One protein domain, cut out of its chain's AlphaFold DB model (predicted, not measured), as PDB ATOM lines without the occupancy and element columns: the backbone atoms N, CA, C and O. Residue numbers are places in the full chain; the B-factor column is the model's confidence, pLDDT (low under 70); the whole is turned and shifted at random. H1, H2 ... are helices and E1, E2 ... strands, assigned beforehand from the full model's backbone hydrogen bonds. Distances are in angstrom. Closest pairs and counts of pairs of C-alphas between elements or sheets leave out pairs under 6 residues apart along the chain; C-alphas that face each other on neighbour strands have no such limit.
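Overview. This is residues 213 to 323 of the 353 residues of an uncharacterized protein of Photobacterium kishitanii (UniProt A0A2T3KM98). A six-stranded sheet, strongly twisted and curled like part of a barrel, wraps round one long helix, H1. A short second helix, H2, packs on E5 and E1, near the first turns of H1. The printed part has 111 residues, with six named strands and two named helices in the order E1, E2, E3, H1, E4, E5, E6, H2; the sheet is mixed, in the order E3, E2, E1, E4, E5, E6. The class is mixed, helices and strands. The whole is compact, with a radius of gyration of the C-alphas of 14.2 A, yet elongated, spanning 44 by 27 by 20 A.

Along the chain. E1, residues 213 to 223, begins with C-alpha 213 at (-53.428, 18.254, -19.616) and is 31.3 A long. E2 is residues 230 to 237, 23.5 A, and E3 residues 240 to 248, 24.8 A. H1, residues 253 to 279, runs 39.0 A from C-alpha 253 at (-43.125, 22.255, -51.286). E4 is residues 285 to 291, 18.8 A; E5 is residues 294 to 299, 15.3 A; E6 is residues 306 to 308, 6.0 A. H2, residues 312 to 320, is 12.4 A long and ends with C-alpha 320 at (-44.234, 29.516, -43.889).

Arrangement. E1, E2 and E3 form a meander, each strand the antiparallel neighbour of the one before, and E4, E5 and E6 form another. E1 and E2 are a hairpin, with N 219 and O 234 2.8 A apart, within hydrogen-bond range. So are E2 and E3, with N 233 and O 245 at 2.8 A. E1 and E4 are parallel at 27 degrees, with N 216 and O 288 at 2.9 A. E4 and E5 are a hairpin, with N 289 and O 297 at 2.9 A, as are E5 and E6, with N 307 and O 298 at 2.8 A. E3, H1 and E4 make a split strand-helix-strand unit, two strands running the same way with E2 and E1 between them in the sheet; its crossover is right-handed. The sheet curls round H1; the closest C-alphas of H1 and E4 are those of Val 272 and Ile 285, 7.0 A apart. H2 is on the sheet at a height of 8.1 A, and its closest C-alphas to E5 are those of Phe 312 and Ile 296, 5.5 A. H1 and H2 only just touch, with 3 pairs of C-alphas within 8 A made by residue 257 of H1 alone, the closest those of Leu 257 and Asp 313, 7.5 A, and are about perpendicular at 77 degrees. With both helices on one face of the sheet there are two layers. In H1 and H2 every O i to N i+4 pair is within hydrogen-bond range.

Size, cuts and confidence. The two C-alphas farthest apart, those of Ile 227 and Thr 282, are 45.1 A apart. The printed part has no cut, and no link is long. Mean pLDDT of the printed part is 79.2; residues 223 to 228, 276 to 284, 301 to 304 and 321 to 323 are under 70.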
ATOM      1  N   ASP A 213     -53.234  17.394 -18.455       80.62
ATOM      2  CA  ASP A 213     -53.428  18.254 -19.616       80.62
ATOM      3  C   ASP A 213     -52.204  19.156 -19.807       80.62
ATOM      4  O   ASP A 213     -51.775  19.864 -18.892       80.62
ATOM      5  N   ILE A 214     -51.632  19.141 -21.009       86.56
ATOM      6  CA  ILE A 214     -50.541  20.025 -21.401       86.56
ATOM      7  C   ILE A 214     -50.859  20.765 -22.695       86.56
ATOM      8  O   ILE A 214     -51.436  20.231 -23.643       86.56
ATOM      9  N   GLN A 215     -50.410  22.012 -22.739       91.56
ATOM     10  CA  GLN A 215     -50.371  22.820 -23.944       91.56
ATOM     11  C   GLN A 215     -48.926  22.891 -24.439       91.56
ATOM     12  O   GLN A 215     -48.015  23.181 -23.658       91.56
ATOM     13  N   ILE A 216     -48.733  22.592 -25.723       92.12
ATOM     14  CA  ILE A 216     -47.442  22.657 -26.404       92.12
ATOM     15  C   ILE A 216     -47.550  23.719 -27.490       92.12
ATOM     16  O   ILE A 216     -48.312  23.551 -28.441       92.12
ATOM     17  N   ASP A 217     -46.775  24.788 -27.359       93.00
ATOM     18  CA  ASP A 217     -46.731  25.878 -28.329       93.00
ATOM     19  C   ASP A 217     -45.437  25.779 -29.141       93.00
ATOM     20  O   ASP A 217     -44.342  25.771 -28.581       93.00
ATOM     21  N   ILE A 218     -45.545  25.690 -30.463       92.38
ATOM     22  CA  ILE A 218     -44.410  25.633 -31.384       92.38
ATOM     23  C   ILE A 218     -44.375  26.928 -32.188       92.38
ATOM     24  O   ILE A 218     -45.270  27.198 -32.984       92.38
ATOM     25  N   ASN A 219     -43.318  27.713 -32.020       90.50
ATOM     26  CA  ASN A 219     -43.084  28.889 -32.843       90.50
ATOM     27  C   ASN A 219     -42.138  28.544 -33.993       90.50
ATOM     28  O   ASN A 219     -41.053  28.010 -33.761       90.50
ATOM     29  N   ILE A 220     -42.558  28.848 -35.217       88.38
ATOM     30  CA  ILE A 220     -41.800  28.662 -36.451       88.38
ATOM     31  C   ILE A 220     -41.434  30.037 -37.003       88.38
ATOM     32  O   ILE A 220     -42.312  30.858 -37.281       88.38
ATOM     33  N   GLU A 221     -40.137  30.265 -37.187       86.81
ATOM     34  CA  GLU A 221     -39.575  31.514 -37.700       86.81
ATOM     35  C   GLU A 221     -38.598  31.249 -38.850       86.81
ATOM     36  O   GLU A 221     -37.919  30.223 -38.880       86.81
ATOM     37  N   ASN A 222     -38.479  32.191 -39.787       81.00
ATOM     38  CA  ASN A 222     -37.478  32.096 -40.847       81.00
ATOM     39  C   ASN A 222     -36.065  32.272 -40.271       81.00
ATOM     40  O   ASN A 222     -35.743  33.296 -39.666       81.00
ATOM     41  N   GLY A 223     -35.199  31.289 -40.509       65.69
ATOM     42  CA  GLY A 223     -33.777  31.373 -40.215       65.69
ATOM     43  C   GLY A 223     -33.125  32.342 -41.194       65.69
ATOM     44  O   GLY A 223     -32.925  32.016 -42.359       65.69
ATOM     45  N   GLY A 224     -32.838  33.561 -40.737       57.25
ATOM     46  CA  GLY A 224     -32.398  34.708 -41.545       57.25
ATOM     47  C   GLY A 224     -31.042  34.600 -42.268       57.25
ATOM     48  O   GLY A 224     -30.377  35.619 -42.434       57.25
ATOM     49  N   LEU A 225     -30.603  33.415 -42.706       51.31
ATOM     50  CA  LEU A 225     -29.400  33.220 -43.521       51.31
ATOM     51  C   LEU A 225     -29.773  33.073 -45.006       51.31
ATOM     52  O   LEU A 225     -30.251  32.042 -45.467       51.31
ATOM     53  N   SER A 226     -29.494  34.135 -45.758       50.78
ATOM     54  CA  SER A 226     -29.926  34.463 -47.126       50.78
ATOM     55  C   SER A 226     -29.472  33.538 -48.272       50.78
ATOM     56  O   SER A 226     -29.548  33.935 -49.434       50.78
ATOM     57  N   ILE A 227     -29.001  32.318 -47.993       49.50
ATOM     58  CA  ILE A 227     -28.497  31.391 -49.026       49.50
ATOM     59  C   ILE A 227     -29.270  30.059 -49.037       49.50
ATOM     60  O   ILE A 227     -29.230  29.339 -50.035       49.50
ATOM     61  N   ARG A 228     -30.011  29.722 -47.970       57.84
ATOM     62  CA  ARG A 228     -30.865  28.524 -47.910       57.84
ATOM     63  C   ARG A 228     -32.136  28.819 -47.121       57.84
ATOM     64  O   ARG A 228     -32.042  29.382 -46.034       57.84
ATOM     65  N   ASP A 229     -33.289  28.397 -47.638       71.19
ATOM     66  CA  ASP A 229     -34.563  28.462 -46.916       71.19
ATOM     67  C   ASP A 229     -34.443  27.601 -45.648       71.19
ATOM     68  O   ASP A 229     -34.455  26.372 -45.711       71.19
ATOM     69  N   SER A 230     -34.242  28.240 -44.497       80.19
ATOM     70  CA  SER A 230     -34.146  27.568 -43.200       80.19
ATOM     71  C   SER A 230     -35.255  28.048 -42.280       80.19
ATOM     72  O   SER A 230     -35.645  29.214 -42.335       80.19
ATOM     73  N   LEU A 231     -35.763  27.149 -41.442       86.19
ATOM     74  CA  LEU A 231     -36.738  27.457 -40.401       86.19
ATOM     75  C   LEU A 231     -36.164  27.123 -39.033       86.19
ATOM     76  O   LEU A 231     -35.524  26.089 -38.847       86.19
ATOM     77  N   ASN A 232     -36.443  27.993 -38.074       87.69
ATOM     78  CA  ASN A 232     -36.204  27.756 -36.665       87.69
ATOM     79  C   ASN A 232     -37.523  27.369 -35.998       87.69
ATOM     80  O   ASN A 232     -38.523  28.065 -36.151       87.69
ATOM     81  N   PHE A 233     -37.500  26.274 -35.249       91.25
ATOM     82  CA  PHE A 233     -38.598  25.777 -34.437       91.25
ATOM     83  C   PHE A 233     -38.262  25.995 -32.966       91.25
ATOM     84  O   PHE A 233     -37.172  25.640 -32.515       91.25
ATOM     85  N   TYR A 234     -39.212  26.522 -32.205       91.44
ATOM     86  CA  TYR A 234     -39.097  26.735 -30.766       91.44
ATOM     87  C   TYR A 234     -40.318  26.130 -30.074       91.44
ATOM     88  O   TYR A 234     -41.432  26.592 -30.287       91.44
ATOM     89  N   CYS A 235     -40.124  25.097 -29.256       93.00
ATOM     90  CA  CYS A 235     -41.194  24.415 -28.528       93.00
ATOM     91  C   CYS A 235     -41.253  24.907 -27.080       93.00
ATOM     92  O   CYS A 235     -40.253  24.851 -26.357       93.00
ATOM     93  N   PHE A 236     -42.432  25.340 -26.648       90.69
ATOM     94  CA  PHE A 236     -42.718  25.856 -25.319       90.69
ATOM     95  C   PHE A 236     -43.807  25.028 -24.639       90.69
ATOM     96  O   PHE A 236     -44.759  24.572 -25.269       90.69
ATOM     97  N   VAL A 237     -43.685  24.879 -23.321       87.19
ATOM     98  CA  VAL A 237     -44.741  24.330 -22.458       87.19
ATOM     99  C   VAL A 237     -44.904  25.266 -21.275       87.19
ATOM    100  O   VAL A 237     -43.927  25.531 -20.571       87.19
ATOM    101  N   ALA A 238     -46.124  25.772 -21.070       85.06
ATOM    102  CA  ALA A 238     -46.425  26.792 -20.059       85.06
ATOM    103  C   ALA A 238     -45.472  28.008 -20.138       85.06
ATOM    104  O   ALA A 238     -44.984  28.505 -19.124       85.06
ATOM    105  N   GLY A 239     -45.146  28.444 -21.360       82.25
ATOM    106  CA  GLY A 239     -44.252  29.577 -21.629       82.25
ATOM    107  C   GLY A 239     -42.751  29.302 -21.459       82.25
ATOM    108  O   GLY A 239     -41.937  30.141 -21.837       82.25
ATOM    109  N   ALA A 240     -42.349  28.136 -20.945       86.44
ATOM    110  CA  ALA A 240     -40.939  27.772 -20.819       86.44
ATOM    111  C   ALA A 240     -40.435  27.067 -22.083       86.44
ATOM    112  O   ALA A 240     -41.005  26.048 -22.482       86.44
ATOM    113  N   LEU A 241     -39.340  27.564 -22.670       90.38
ATOM    114  CA  LEU A 241     -38.678  26.925 -23.810       90.38
ATOM    115  C   LEU A 241     -38.168  25.535 -23.403       90.38
ATOM    116  O   LEU A 241     -37.430  25.397 -22.426       90.38
ATOM    117  N   LYS A 242     -38.573  24.507 -24.150       88.56
ATOM    118  CA  LYS A 242     -38.184  23.107 -23.928       88.56
ATOM    119  C   LYS A 242     -37.184  22.612 -24.955       88.56
ATOM    120  O   LYS A 242     -36.261  21.886 -24.599       88.56
ATOM    121  N   GLN A 243     -37.361  23.008 -26.207       89.75
ATOM    122  CA  GLN A 243     -36.519  22.562 -27.308       89.75
ATOM    123  C   GLN A 243     -36.468  23.642 -28.384       89.75
ATOM    124  O   GLN A 243     -37.460  24.329 -28.626       89.75
ATOM    125  N   SER A 244     -35.322  23.763 -29.047       91.00
ATOM    126  CA  SER A 244     -35.176  24.539 -30.272       91.00
ATOM    127  C   SER A 244     -34.438  23.725 -31.328       91.00
ATOM    128  O   SER A 244     -33.586  22.897 -31.004       91.00
ATOM    129  N   LEU A 245     -34.791  23.940 -32.591       89.00
ATOM    130  CA  LEU A 245     -34.198  23.249 -33.727       89.00
ATOM    131  C   LEU A 245     -34.130  24.188 -34.930       89.00
ATOM    132  O   LEU A 245     -35.041  24.980 -35.144       89.00
ATOM    133  N   SER A 246     -33.065  24.092 -35.723       87.50
ATOM    134  CA  SER A 246     -32.945  24.799 -36.999       87.50
ATOM    135  C   SER A 246     -32.845  23.778 -38.123       87.50
ATOM    136  O   SER A 246     -31.989  22.891 -38.078       87.50
ATOM    137  N   VAL A 247     -33.726  23.889 -39.114       85.19
ATOM    138  CA  VAL A 247     -33.851  22.926 -40.211       85.19
ATOM    139  C   VAL A 247     -33.715  23.648 -41.539       85.19
ATOM    140  O   VAL A 247     -34.386  24.644 -41.802       85.19
ATOM    141  N   VAL A 248     -32.844  23.124 -42.398       83.94
ATOM    142  CA  VAL A 248     -32.730  23.558 -43.791       83.94
ATOM    143  C   VAL A 248     -33.765  22.803 -44.613       83.94
ATOM    144  O   VAL A 248     -33.777  21.572 -44.613       83.94
ATOM    145  N   LEU A 249     -34.619  23.534 -45.321       80.62
ATOM    146  CA  LEU A 249     -35.716  22.957 -46.081       80.62
ATOM    147  C   LEU A 249     -35.333  22.686 -47.542       80.62
ATOM    148  O   LEU A 249     -34.527  23.414 -48.130       80.62
ATOM    149  N   PRO A 250     -35.941  21.664 -48.165       80.31
ATOM    150  CA  PRO A 250     -35.861  21.455 -49.598       80.31
ATOM    151  C   PRO A 250     -36.672  22.524 -50.345       80.31
ATOM    152  O   PRO A 250     -37.601  23.129 -49.808       80.31
ATOM    153  N   HIS A 251     -36.342  22.723 -51.622       78.44
ATOM    154  CA  HIS A 251     -37.093  23.627 -52.499       78.44
ATOM    155  C   HIS A 251     -38.470  23.082 -52.908       78.44
ATOM    156  O   HIS A 251     -39.326  23.861 -53.309       78.44
ATOM    157  N   ASP A 252     -38.676  21.768 -52.821       83.19
ATOM    158  CA  ASP A 252     -39.953  21.121 -53.125       83.19
ATOM    159  C   ASP A 252     -40.956  21.319 -51.978       83.19
ATOM    160  O   ASP A 252     -40.654  21.009 -50.823       83.19
ATOM    161  N   ASP A 253     -42.141  21.843 -52.292       76.12
ATOM    162  CA  ASP A 253     -43.125  22.255 -51.286       76.12
ATOM    163  C   ASP A 253     -43.815  21.071 -50.583       76.12
ATOM    164  O   ASP A 253     -44.145  21.177 -49.398       76.12
ATOM    165  N   ASP A 254     -43.983  19.929 -51.259       78.19
ATOM    166  CA  ASP A 254     -44.573  18.726 -50.658       78.19
ATOM    167  C   ASP A 254     -43.585  18.080 -49.671       78.19
ATOM    168  O   ASP A 254     -43.953  17.726 -48.545       78.19
ATOM    169  N   LEU A 255     -42.306  17.986 -50.051       81.81
ATOM    170  CA  LEU A 255     -41.233  17.523 -49.168       81.81
ATOM    171  C   LEU A 255     -41.011  18.480 -47.994       81.81
ATOM    172  O   LEU A 255     -40.785  18.031 -46.871       81.81
ATOM    173  N   LYS A 256     -41.125  19.789 -48.227       81.94
ATOM    174  CA  LYS A 256     -41.048  20.818 -47.185       81.94
ATOM    175  C   LYS A 256     -42.141  20.630 -46.134       81.94
ATOM    176  O   LYS A 256     -41.834  20.590 -44.944       81.94
ATOM    177  N   LEU A 257     -43.394  20.449 -46.557       82.12
ATOM    178  CA  LEU A 257     -44.512  20.192 -45.646       82.12
ATOM    179  C   LEU A 257     -44.331  18.876 -44.876       82.12
ATOM    180  O   LEU A 257     -44.593  18.825 -43.675       82.12
ATOM    181  N   ALA A 258     -43.875  17.817 -45.550       82.94
ATOM    182  CA  ALA A 258     -43.612  16.531 -44.911       82.94
ATOM    183  C   ALA A 258     -42.509  16.630 -43.846       82.94
ATOM    184  O   ALA A 258     -42.665  16.072 -42.760       82.94
ATOM    185  N   MET A 259     -41.438  17.381 -44.123       86.75
ATOM    186  CA  MET A 259     -40.376  17.640 -43.151       86.75
ATOM    187  C   MET A 259     -40.899  18.433 -41.956       86.75
ATOM    188  O   MET A 259     -40.748  17.977 -40.832       86.75
ATOM    189  N   ILE A 260     -41.612  19.544 -42.176       85.88
ATOM    190  CA  ILE A 260     -42.200  20.345 -41.086       85.88
ATOM    191  C   ILE A 260     -43.126  19.495 -40.203       85.88
ATOM    192  O   ILE A 260     -43.063  19.576 -38.976       85.88
ATOM    193  N   LYS A 261     -43.967  18.646 -40.810       86.69
ATOM    194  CA  LYS A 261     -44.802  17.684 -40.076       86.69
ATOM    195  C   LYS A 261     -43.958  16.758 -39.208       86.69
ATOM    196  O   LYS A 261     -44.280  16.598 -38.037       86.69
ATOM    197  N   GLY A 262     -42.908  16.166 -39.777       86.75
ATOM    198  CA  GLY A 262     -41.987  15.282 -39.063       86.75
ATOM    199  C   GLY A 262     -41.369  15.955 -37.839       86.75
ATOM    200  O   GLY A 262     -41.453  15.405 -36.744       86.75
ATOM    201  N   GLU A 263     -40.868  17.179 -38.002       89.69
ATOM    202  CA  GLU A 263     -40.253  17.939 -36.907       89.69
ATOM    203  C   GLU A 263     -41.252  18.264 -35.791       89.69
ATOM    204  O   GLU A 263     -40.960  18.090 -34.608       89.69
ATOM    205  N   ILE A 264     -42.481  18.660 -36.147       88.38
ATOM    206  CA  ILE A 264     -43.554  18.876 -35.166       88.38
ATOM    207  C   ILE A 264     -43.852  17.580 -34.397       88.38
ATOM    208  O   ILE A 264     -43.981  17.619 -33.172       88.38
ATOM    209  N   VAL A 265     -43.944  16.428 -35.079       88.12
ATOM    210  CA  VAL A 265     -44.162  15.131 -34.411       88.12
ATOM    211  C   VAL A 265     -43.042  14.832 -33.430       88.12
ATOM    212  O   VAL A 265     -43.319  14.443 -32.294       88.12
ATOM    213  N   GLU A 266     -41.794  15.000 -33.854       87.69
ATOM    214  CA  GLU A 266     -40.629  14.672 -33.043       87.69
ATOM    215  C   GLU A 266     -40.552  15.555 -31.792       87.69
ATOM    216  O   GLU A 266     -40.466  15.033 -30.676       87.69
ATOM    217  N   MET A 267     -40.694  16.875 -31.951       89.69
ATOM    218  CA  MET A 267     -40.672  17.823 -30.832       89.69
ATOM    219  C   MET A 267     -41.801  17.560 -29.834       89.69
ATOM    220  O   MET A 267     -41.573  17.538 -28.620       89.69
ATOM    221  N   VAL A 268     -43.024  17.327 -30.320       88.06
ATOM    222  CA  VAL A 268     -44.170  17.028 -29.453       88.06
ATOM    223  C   VAL A 268     -43.966  15.705 -28.725       88.06
ATOM    224  O   VAL A 268     -44.158  15.640 -27.513       88.06
ATOM    225  N   THR A 269     -43.541  14.659 -29.432       85.81
ATOM    226  CA  THR A 269     -43.329  13.328 -28.846       85.81
ATOM    227  C   THR A 269     -42.248  13.369 -27.770       85.81
ATOM    228  O   THR A 269     -42.450  12.844 -26.675       85.81
ATOM    229  N   SER A 270     -41.129  14.046 -28.041       86.75
ATOM    230  CA  SER A 270     -40.049  14.260 -27.075       86.75
ATOM    231  C   SER A 270     -40.543  15.006 -25.831       86.75
ATOM    232  O   SER A 270     -40.338  14.556 -24.701       86.75
ATOM    233  N   THR A 271     -41.291  16.093 -26.029       86.94
ATOM    234  CA  THR A 271     -41.840  16.924 -24.945       86.94
ATOM    235  C   THR A 271     -42.833  16.154 -24.072       86.94
ATOM    236  O   THR A 271     -42.750  16.203 -22.843       86.94
ATOM    237  N   VAL A 272     -43.745  15.400 -24.691       84.12
ATOM    238  CA  VAL A 272     -44.705  14.531 -23.996       84.12
ATOM    239  C   VAL A 272     -43.966  13.462 -23.195       84.12
ATOM    240  O   VAL A 272     -44.256  13.275 -22.017       84.12
ATOM    241  N   ASN A 273     -42.980  12.785 -23.786       79.62
ATOM    242  CA  ASN A 273     -42.217  11.743 -23.096       79.62
ATOM    243  C   ASN A 273     -41.423  12.293 -21.906       79.62
ATOM    244  O   ASN A 273     -41.401  11.666 -20.847       79.62
ATOM    245  N   LEU A 274     -40.824  13.478 -22.042       79.50
ATOM    246  CA  LEU A 274     -40.143  14.149 -20.937       79.50
ATOM    247  C   LEU A 274     -41.120  14.499 -19.811       79.50
ATOM    248  O   LEU A 274     -40.825  14.250 -18.643       79.50
ATOM    249  N   LYS A 275     -42.290  15.051 -20.149       77.19
ATOM    250  CA  LYS A 275     -43.313  15.387 -19.157       77.19
ATOM    251  C   LYS A 275     -43.839  14.141 -18.448       77.19
ATOM    252  O   LYS A 275     -43.993  14.179 -17.233       77.19
ATOM    253  N   ARG A 276     -44.027  13.029 -19.169       69.50
ATOM    254  CA  ARG A 276     -44.336  11.734 -18.546       69.50
ATOM    255  C   ARG A 276     -43.255  11.359 -17.554       69.50
ATOM    256  O   ARG A 276     -43.555  11.172 -16.392       69.50
ATOM    257  N   PHE A 277     -41.994  11.339 -17.971       68.88
ATOM    258  CA  PHE A 277     -40.893  10.992 -17.075       68.88
ATOM    259  C   PHE A 277     -40.848  11.845 -15.790       68.88
ATOM    260  O   PHE A 277     -40.511  11.320 -14.734       68.88
ATOM    261  N   GLN A 278     -41.201  13.133 -15.867       68.12
ATOM    262  CA  GLN A 278     -41.213  14.047 -14.718       68.12
ATOM    263  C   GLN A 278     -42.366  13.815 -13.732       68.12
ATOM    264  O   GLN A 278     -42.163  13.998 -12.537       68.12
ATOM    265  N   GLU A 279     -43.552  13.453 -14.219       63.28
ATOM    266  CA  GLU A 279     -44.722  13.180 -13.370       63.28
ATOM    267  C   GLU A 279     -44.698  11.725 -12.875       63.28
ATOM    268  O   GLU A 279     -44.656  11.438 -11.683       63.28
ATOM    269  N   SER A 280     -44.691  10.796 -13.826       53.22
ATOM    270  CA  SER A 280     -44.570   9.351 -13.662       53.22
ATOM    271  C   SER A 280     -44.488   8.745 -15.062       53.22
ATOM    272  O   SER A 280     -45.244   9.139 -15.952       53.22
ATOM    273  N   PHE A 281     -43.624   7.749 -15.285       51.53
ATOM    274  CA  PHE A 281     -43.451   7.114 -16.604       51.53
ATOM    275  C   PHE A 281     -44.777   6.616 -17.227       51.53
ATOM    276  O   PHE A 281     -44.876   6.465 -18.444       51.53
ATOM    277  N   THR A 282     -45.808   6.411 -16.401       49.75
ATOM    278  CA  THR A 282     -47.158   5.971 -16.773       49.75
ATOM    279  C   THR A 282     -48.213   7.083 -16.836       49.75
ATOM    280  O   THR A 282     -49.389   6.774 -17.018       49.75
ATOM    281  N   ALA A 283     -47.838   8.357 -16.684       55.41
ATOM    282  CA  ALA A 283     -48.782   9.468 -16.693       55.41
ATOM    283  C   ALA A 283     -49.508   9.575 -18.047       55.41
ATOM    284  O   ALA A 283     -48.892   9.692 -19.117       55.41
ATOM    285  N   ASP A 284     -50.841   9.559 -17.992       60.78
ATOM    286  CA  ASP A 284     -51.686   9.897 -19.131       60.78
ATOM    287  C   ASP A 284     -51.481  11.382 -19.442       60.78
ATOM    288  O   ASP A 284     -51.645  12.226 -18.568       60.78
ATOM    289  N   ILE A 285     -51.133  11.701 -20.688       70.31
ATOM    290  CA  ILE A 285     -50.977  13.085 -21.134       70.31
ATOM    291  C   ILE A 285     -51.973  13.363 -22.246       70.31
ATOM    292  O   ILE A 285     -51.970  12.681 -23.274       70.31
ATOM    293  N   ASN A 286     -52.786  14.389 -22.035       82.19
ATOM    294  CA  ASN A 286     -53.532  15.064 -23.083       82.19
ATOM    295  C   ASN A 286     -52.688  16.237 -23.562       82.19
ATOM    296  O   ASN A 286     -52.406  17.139 -22.779       82.19
ATOM    297  N   ALA A 287     -52.290  16.250 -24.830       86.81
ATOM    298  CA  ALA A 287     -51.566  17.386 -25.388       86.81
ATOM    299  C   ALA A 287     -52.430  18.123 -26.407       86.81
ATOM    300  O   ALA A 287     -52.958  17.506 -27.332       86.81
ATOM    301  N   THR A 288     -52.529  19.442 -26.279       91.69
ATOM    302  CA  THR A 288     -53.011  20.306 -27.364       91.69
ATOM    303  C   THR A 288     -51.818  21.034 -27.957       91.69
ATOM    304  O   THR A 288     -51.043  21.647 -27.221       91.69
ATOM    305  N   VAL A 289     -51.647  20.930 -29.273       92.50
ATOM    306  CA  VAL A 289     -50.496  21.480 -29.989       92.50
ATOM    307  C   VAL A 289     -50.923  22.709 -30.770       92.50
ATOM    308  O   VAL A 289     -51.835  22.649 -31.602       92.50
ATOM    309  N   PHE A 290     -50.214  23.802 -30.525       92.38
ATOM    310  CA  PHE A 290     -50.361  25.058 -31.234       92.38
ATOM    311  C   PHE A 290     -49.110  25.327 -32.062       92.38
ATOM    312  O   PHE A 290     -48.000  25.072 -31.603       92.38
ATOM    313  N   VAL A 291     -49.276  25.864 -33.269       90.19
ATOM    314  CA  VAL A 291     -48.175  26.418 -34.065       90.19
ATOM    315  C   VAL A 291     -48.455  27.891 -34.318       90.19
ATOM    316  O   VAL A 291     -49.524  28.226 -34.822       90.19
ATOM    317  N   ASN A 292     -47.534  28.773 -33.921       88.50
ATOM    318  CA  ASN A 292     -47.688  30.236 -33.963       88.50
ATOM    319  C   ASN A 292     -49.059  30.719 -33.428       88.50
ATOM    320  O   ASN A 292     -49.669  31.634 -33.977       88.50
ATOM    321  N   GLY A 293     -49.561  30.082 -32.363       84.50
ATOM    322  CA  GLY A 293     -50.846  30.408 -31.729       84.50
ATOM    323  C   GLY A 293     -52.090  29.752 -32.347       84.50
ATOM    324  O   GLY A 293     -53.193  29.979 -31.855       84.50
ATOM    325  N   ILE A 294     -51.945  28.917 -33.380       85.88
ATOM    326  CA  ILE A 294     -53.055  28.216 -34.043       85.88
ATOM    327  C   ILE A 294     -53.085  26.753 -33.603       85.88
ATOM    328  O   ILE A 294     -52.077  26.061 -33.703       85.88
ATOM    329  N   ALA A 295     -54.236  26.260 -33.136       88.94
ATOM    330  CA  ALA A 295     -54.400  24.856 -32.760       88.94
ATOM    331  C   ALA A 295     -54.373  23.956 -34.005       88.94
ATOM    332  O   ALA A 295     -55.260  24.033 -34.856       88.94
ATOM    333  N   ILE A 296     -53.371  23.085 -34.093       87.81
ATOM    334  CA  ILE A 296     -53.104  22.280 -35.295       87.81
ATOM    335  C   ILE A 296     -53.214  20.772 -35.062       87.81
ATOM    336  O   ILE A 296     -53.420  20.008 -36.009       87.81
ATOM    337  N   ALA A 297     -53.074  20.320 -33.817       89.38
ATOM    338  CA  ALA A 297     -53.167  18.910 -33.482       89.38
ATOM    339  C   ALA A 297     -53.531  18.703 -32.015       89.38
ATOM    340  O   ALA A 297     -53.326  19.571 -31.165       89.38
ATOM    341  N   SER A 298     -54.019  17.508 -31.712       88.94
ATOM    342  CA  SER A 298     -54.156  17.032 -30.344       88.94
ATOM    343  C   SER A 298     -53.635  15.609 -30.206       88.94
ATOM    344  O   SER A 298     -53.664  14.808 -31.142       88.94
ATOM    345  N   MET A 299     -53.148  15.286 -29.017       83.44
ATOM    346  CA  MET A 299     -52.769  13.941 -28.622       83.44
ATOM    347  C   MET A 299     -53.677  13.515 -27.477       83.44
ATOM    348  O   MET A 299     -53.719  14.160 -26.431       83.44
ATOM    349  N   SER A 300     -54.413  12.431 -27.697       72.06
ATOM    350  CA  SER A 300     -55.243  11.803 -26.670       72.06
ATOM    351  C   SER A 300     -54.437  10.768 -25.873       72.06
ATOM    352  O   SER A 300     -53.425  10.260 -26.377       72.06
ATOM    353  N   PRO A 301     -54.898  10.380 -24.671       59.81
ATOM    354  CA  PRO A 301     -54.172   9.460 -23.813       59.81
ATOM    355  C   PRO A 301     -54.014   8.093 -24.483       59.81
ATOM    356  O   PRO A 301     -54.934   7.589 -25.133       59.81
ATOM    357  N   GLY A 302     -52.843   7.482 -24.310       51.78
ATOM    358  CA  GLY A 302     -52.598   6.081 -24.654       51.78
ATOM    359  C   GLY A 302     -52.157   5.764 -26.086       51.78
ATOM    360  O   GLY A 302     -51.711   4.641 -26.301       51.78
ATOM    361  N   ASN A 303     -52.219   6.697 -27.046       56.94
ATOM    362  CA  ASN A 303     -51.866   6.383 -28.441       56.94
ATOM    363  C   ASN A 303     -50.584   7.034 -28.969       56.94
ATOM    364  O   ASN A 303     -50.122   6.594 -30.011       56.94
ATOM    365  N   ASN A 304     -49.988   8.034 -28.304       61.66
ATOM    366  CA  ASN A 304     -48.801   8.778 -28.794       61.66
ATOM    367  C   ASN A 304     -48.893   9.270 -30.250       61.66
ATOM    368  O   ASN A 304     -47.896   9.657 -30.848       61.66
ATOM    369  N   ILE A 305     -50.095   9.260 -30.818       76.69
ATOM    370  CA  ILE A 305     -50.373   9.644 -32.191       76.69
ATOM    371  C   ILE A 305     -50.988  11.030 -32.131       76.69
ATOM    372  O   ILE A 305     -51.959  11.264 -31.406       76.69
ATOM    373  N   LEU A 306     -50.409  11.939 -32.907       82.00
ATOM    374  CA  LEU A 306     -50.977  13.255 -33.135       82.00
ATOM    375  C   LEU A 306     -52.146  13.154 -34.109       82.00
ATOM    376  O   LEU A 306     -51.999  12.698 -35.242       82.00
ATOM    377  N   ASN A 307     -53.307  13.610 -33.657       85.56
ATOM    378  CA  ASN A 307     -54.487  13.790 -34.483       85.56
ATOM    379  C   ASN A 307     -54.486  15.229 -34.993       85.56
ATOM    380  O   ASN A 307     -54.766  16.165 -34.243       85.56
ATOM    381  N   TYR A 308     -54.135  15.400 -36.261       85.06
ATOM    382  CA  TYR A 308     -54.131  16.705 -36.911       85.06
ATOM    383  C   TYR A 308     -55.545  17.189 -37.220       85.06
ATOM    384  O   TYR A 308     -56.424  16.398 -37.571       85.06
ATOM    385  N   VAL A 309     -55.749  18.501 -37.134       84.19
ATOM    386  CA  VAL A 309     -56.973  19.134 -37.636       84.19
ATOM    387  C   VAL A 309     -57.002  19.070 -39.165       84.19
ATOM    388  O   VAL A 309     -55.957  19.088 -39.814       84.19
ATOM    389  N   GLU A 310     -58.197  19.026 -39.761       77.19
ATOM    390  CA  GLU A 310     -58.343  18.937 -41.226       77.19
ATOM    391  C   GLU A 310     -57.642  20.085 -41.967       77.19
ATOM    392  O   GLU A 310     -57.214  19.913 -43.100       77.19
ATOM    393  N   THR A 311     -57.499  21.247 -41.324       78.88
ATOM    394  CA  THR A 311     -56.887  22.441 -41.912       78.88
ATOM    395  C   THR A 311     -55.371  22.513 -41.752       78.88
ATOM    396  O   THR A 311     -54.790  23.474 -42.245       78.88
ATOM    397  N   PHE A 312     -54.719  21.521 -41.126       81.50
ATOM    398  CA  PHE A 312     -53.286  21.564 -40.790       81.50
ATOM    399  C   PHE A 312     -52.416  22.061 -41.951       81.50
ATOM    400  O   PHE A 312     -51.639  22.996 -41.783       81.50
ATOM    401  N   ASP A 313     -52.568  21.461 -43.137       77.88
ATOM    402  CA  ASP A 313     -51.726  21.773 -44.297       77.88
ATOM    403  C   ASP A 313     -51.875  23.246 -44.698       77.88
ATOM    404  O   ASP A 313     -50.888  23.919 -44.982       77.88
ATOM    405  N   CYS A 314     -53.108  23.763 -44.666       74.00
ATOM    406  CA  CYS A 314     -53.410  25.150 -45.010       74.00
ATOM    407  C   CYS A 314     -52.814  26.135 -43.998       74.00
ATOM    408  O   CYS A 314     -52.190  27.110 -44.410       74.00
ATOM    409  N   GLU A 315     -52.976  25.864 -42.700       79.25
ATOM    410  CA  GLU A 315     -52.461  26.733 -41.632       79.25
ATOM    411  C   GLU A 315     -50.928  26.805 -41.672       79.25
ATOM    412  O   GLU A 315     -50.343  27.884 -41.586       79.25
ATOM    413  N   ILE A 316     -50.254  25.666 -41.882       80.94
ATOM    414  CA  ILE A 316     -48.790  25.624 -41.965       80.94
ATOM    415  C   ILE A 316     -48.276  26.357 -43.204       80.94
ATOM    416  O   ILE A 316     -47.301  27.097 -43.087       80.94
ATOM    417  N   PHE A 317     -48.920  26.205 -44.369       76.25
ATOM    418  CA  PHE A 317     -48.513  26.920 -45.587       76.25
ATOM    419  C   PHE A 317     -48.580  28.442 -45.436       76.25
ATOM    420  O   PHE A 317     -47.671  29.139 -45.896       76.25
ATOM    421  N   ASP A 318     -49.627  28.943 -44.779       72.62
ATOM    422  CA  ASP A 318     -49.790  30.373 -44.523       72.62
ATOM    423  C   ASP A 318     -48.704  30.896 -43.564       72.62
ATOM    424  O   ASP A 318     -48.177  31.988 -43.773       72.62
ATOM    425  N   ILE A 319     -48.299  30.091 -42.573       73.31
ATOM    426  CA  ILE A 319     -47.231  30.429 -41.618       73.31
ATOM    427  C   ILE A 319     -45.851  30.498 -42.290       73.31
ATOM    428  O   ILE A 319     -45.068  31.398 -41.993       73.31
ATOM    429  N   ILE A 320     -45.547  29.583 -43.216       70.88
ATOM    430  CA  ILE A 320     -44.234  29.516 -43.889       70.88
ATOM    431  C   ILE A 320     -44.144  30.368 -45.167       70.88
ATOM    432  O   ILE A 320     -43.095  30.406 -45.809       70.88
ATOM    433  N   GLY A 321     -45.230  31.038 -45.569       63.34
ATOM    434  CA  GLY A 321     -45.242  31.949 -46.718       63.34
ATOM    435  C   GLY A 321     -45.084  31.275 -48.090       63.34
ATOM    436  O   GLY A 321     -44.656  31.923 -49.048       63.34
ATOM    437  N   VAL A 322     -45.423  29.988 -48.214       59.72
ATOM    438  CA  VAL A 322     -45.353  29.250 -49.489       59.72
ATOM    439  C   VAL A 322     -46.591  29.548 -50.340       59.72
ATOM    440  O   VAL A 322     -47.728  29.520 -49.864       59.72
ATOM    441  N   LYS A 323     -46.392  29.836 -51.635       52.22
ATOM    442  CA  LYS A 323     -47.500  30.102 -52.565       52.22
ATOM    443  C   LYS A 323     -48.332  28.837 -52.760       52.22
ATOM    444  O   LYS A 323     -47.876  27.868 -53.353       52.22
TER     445      LYS A 323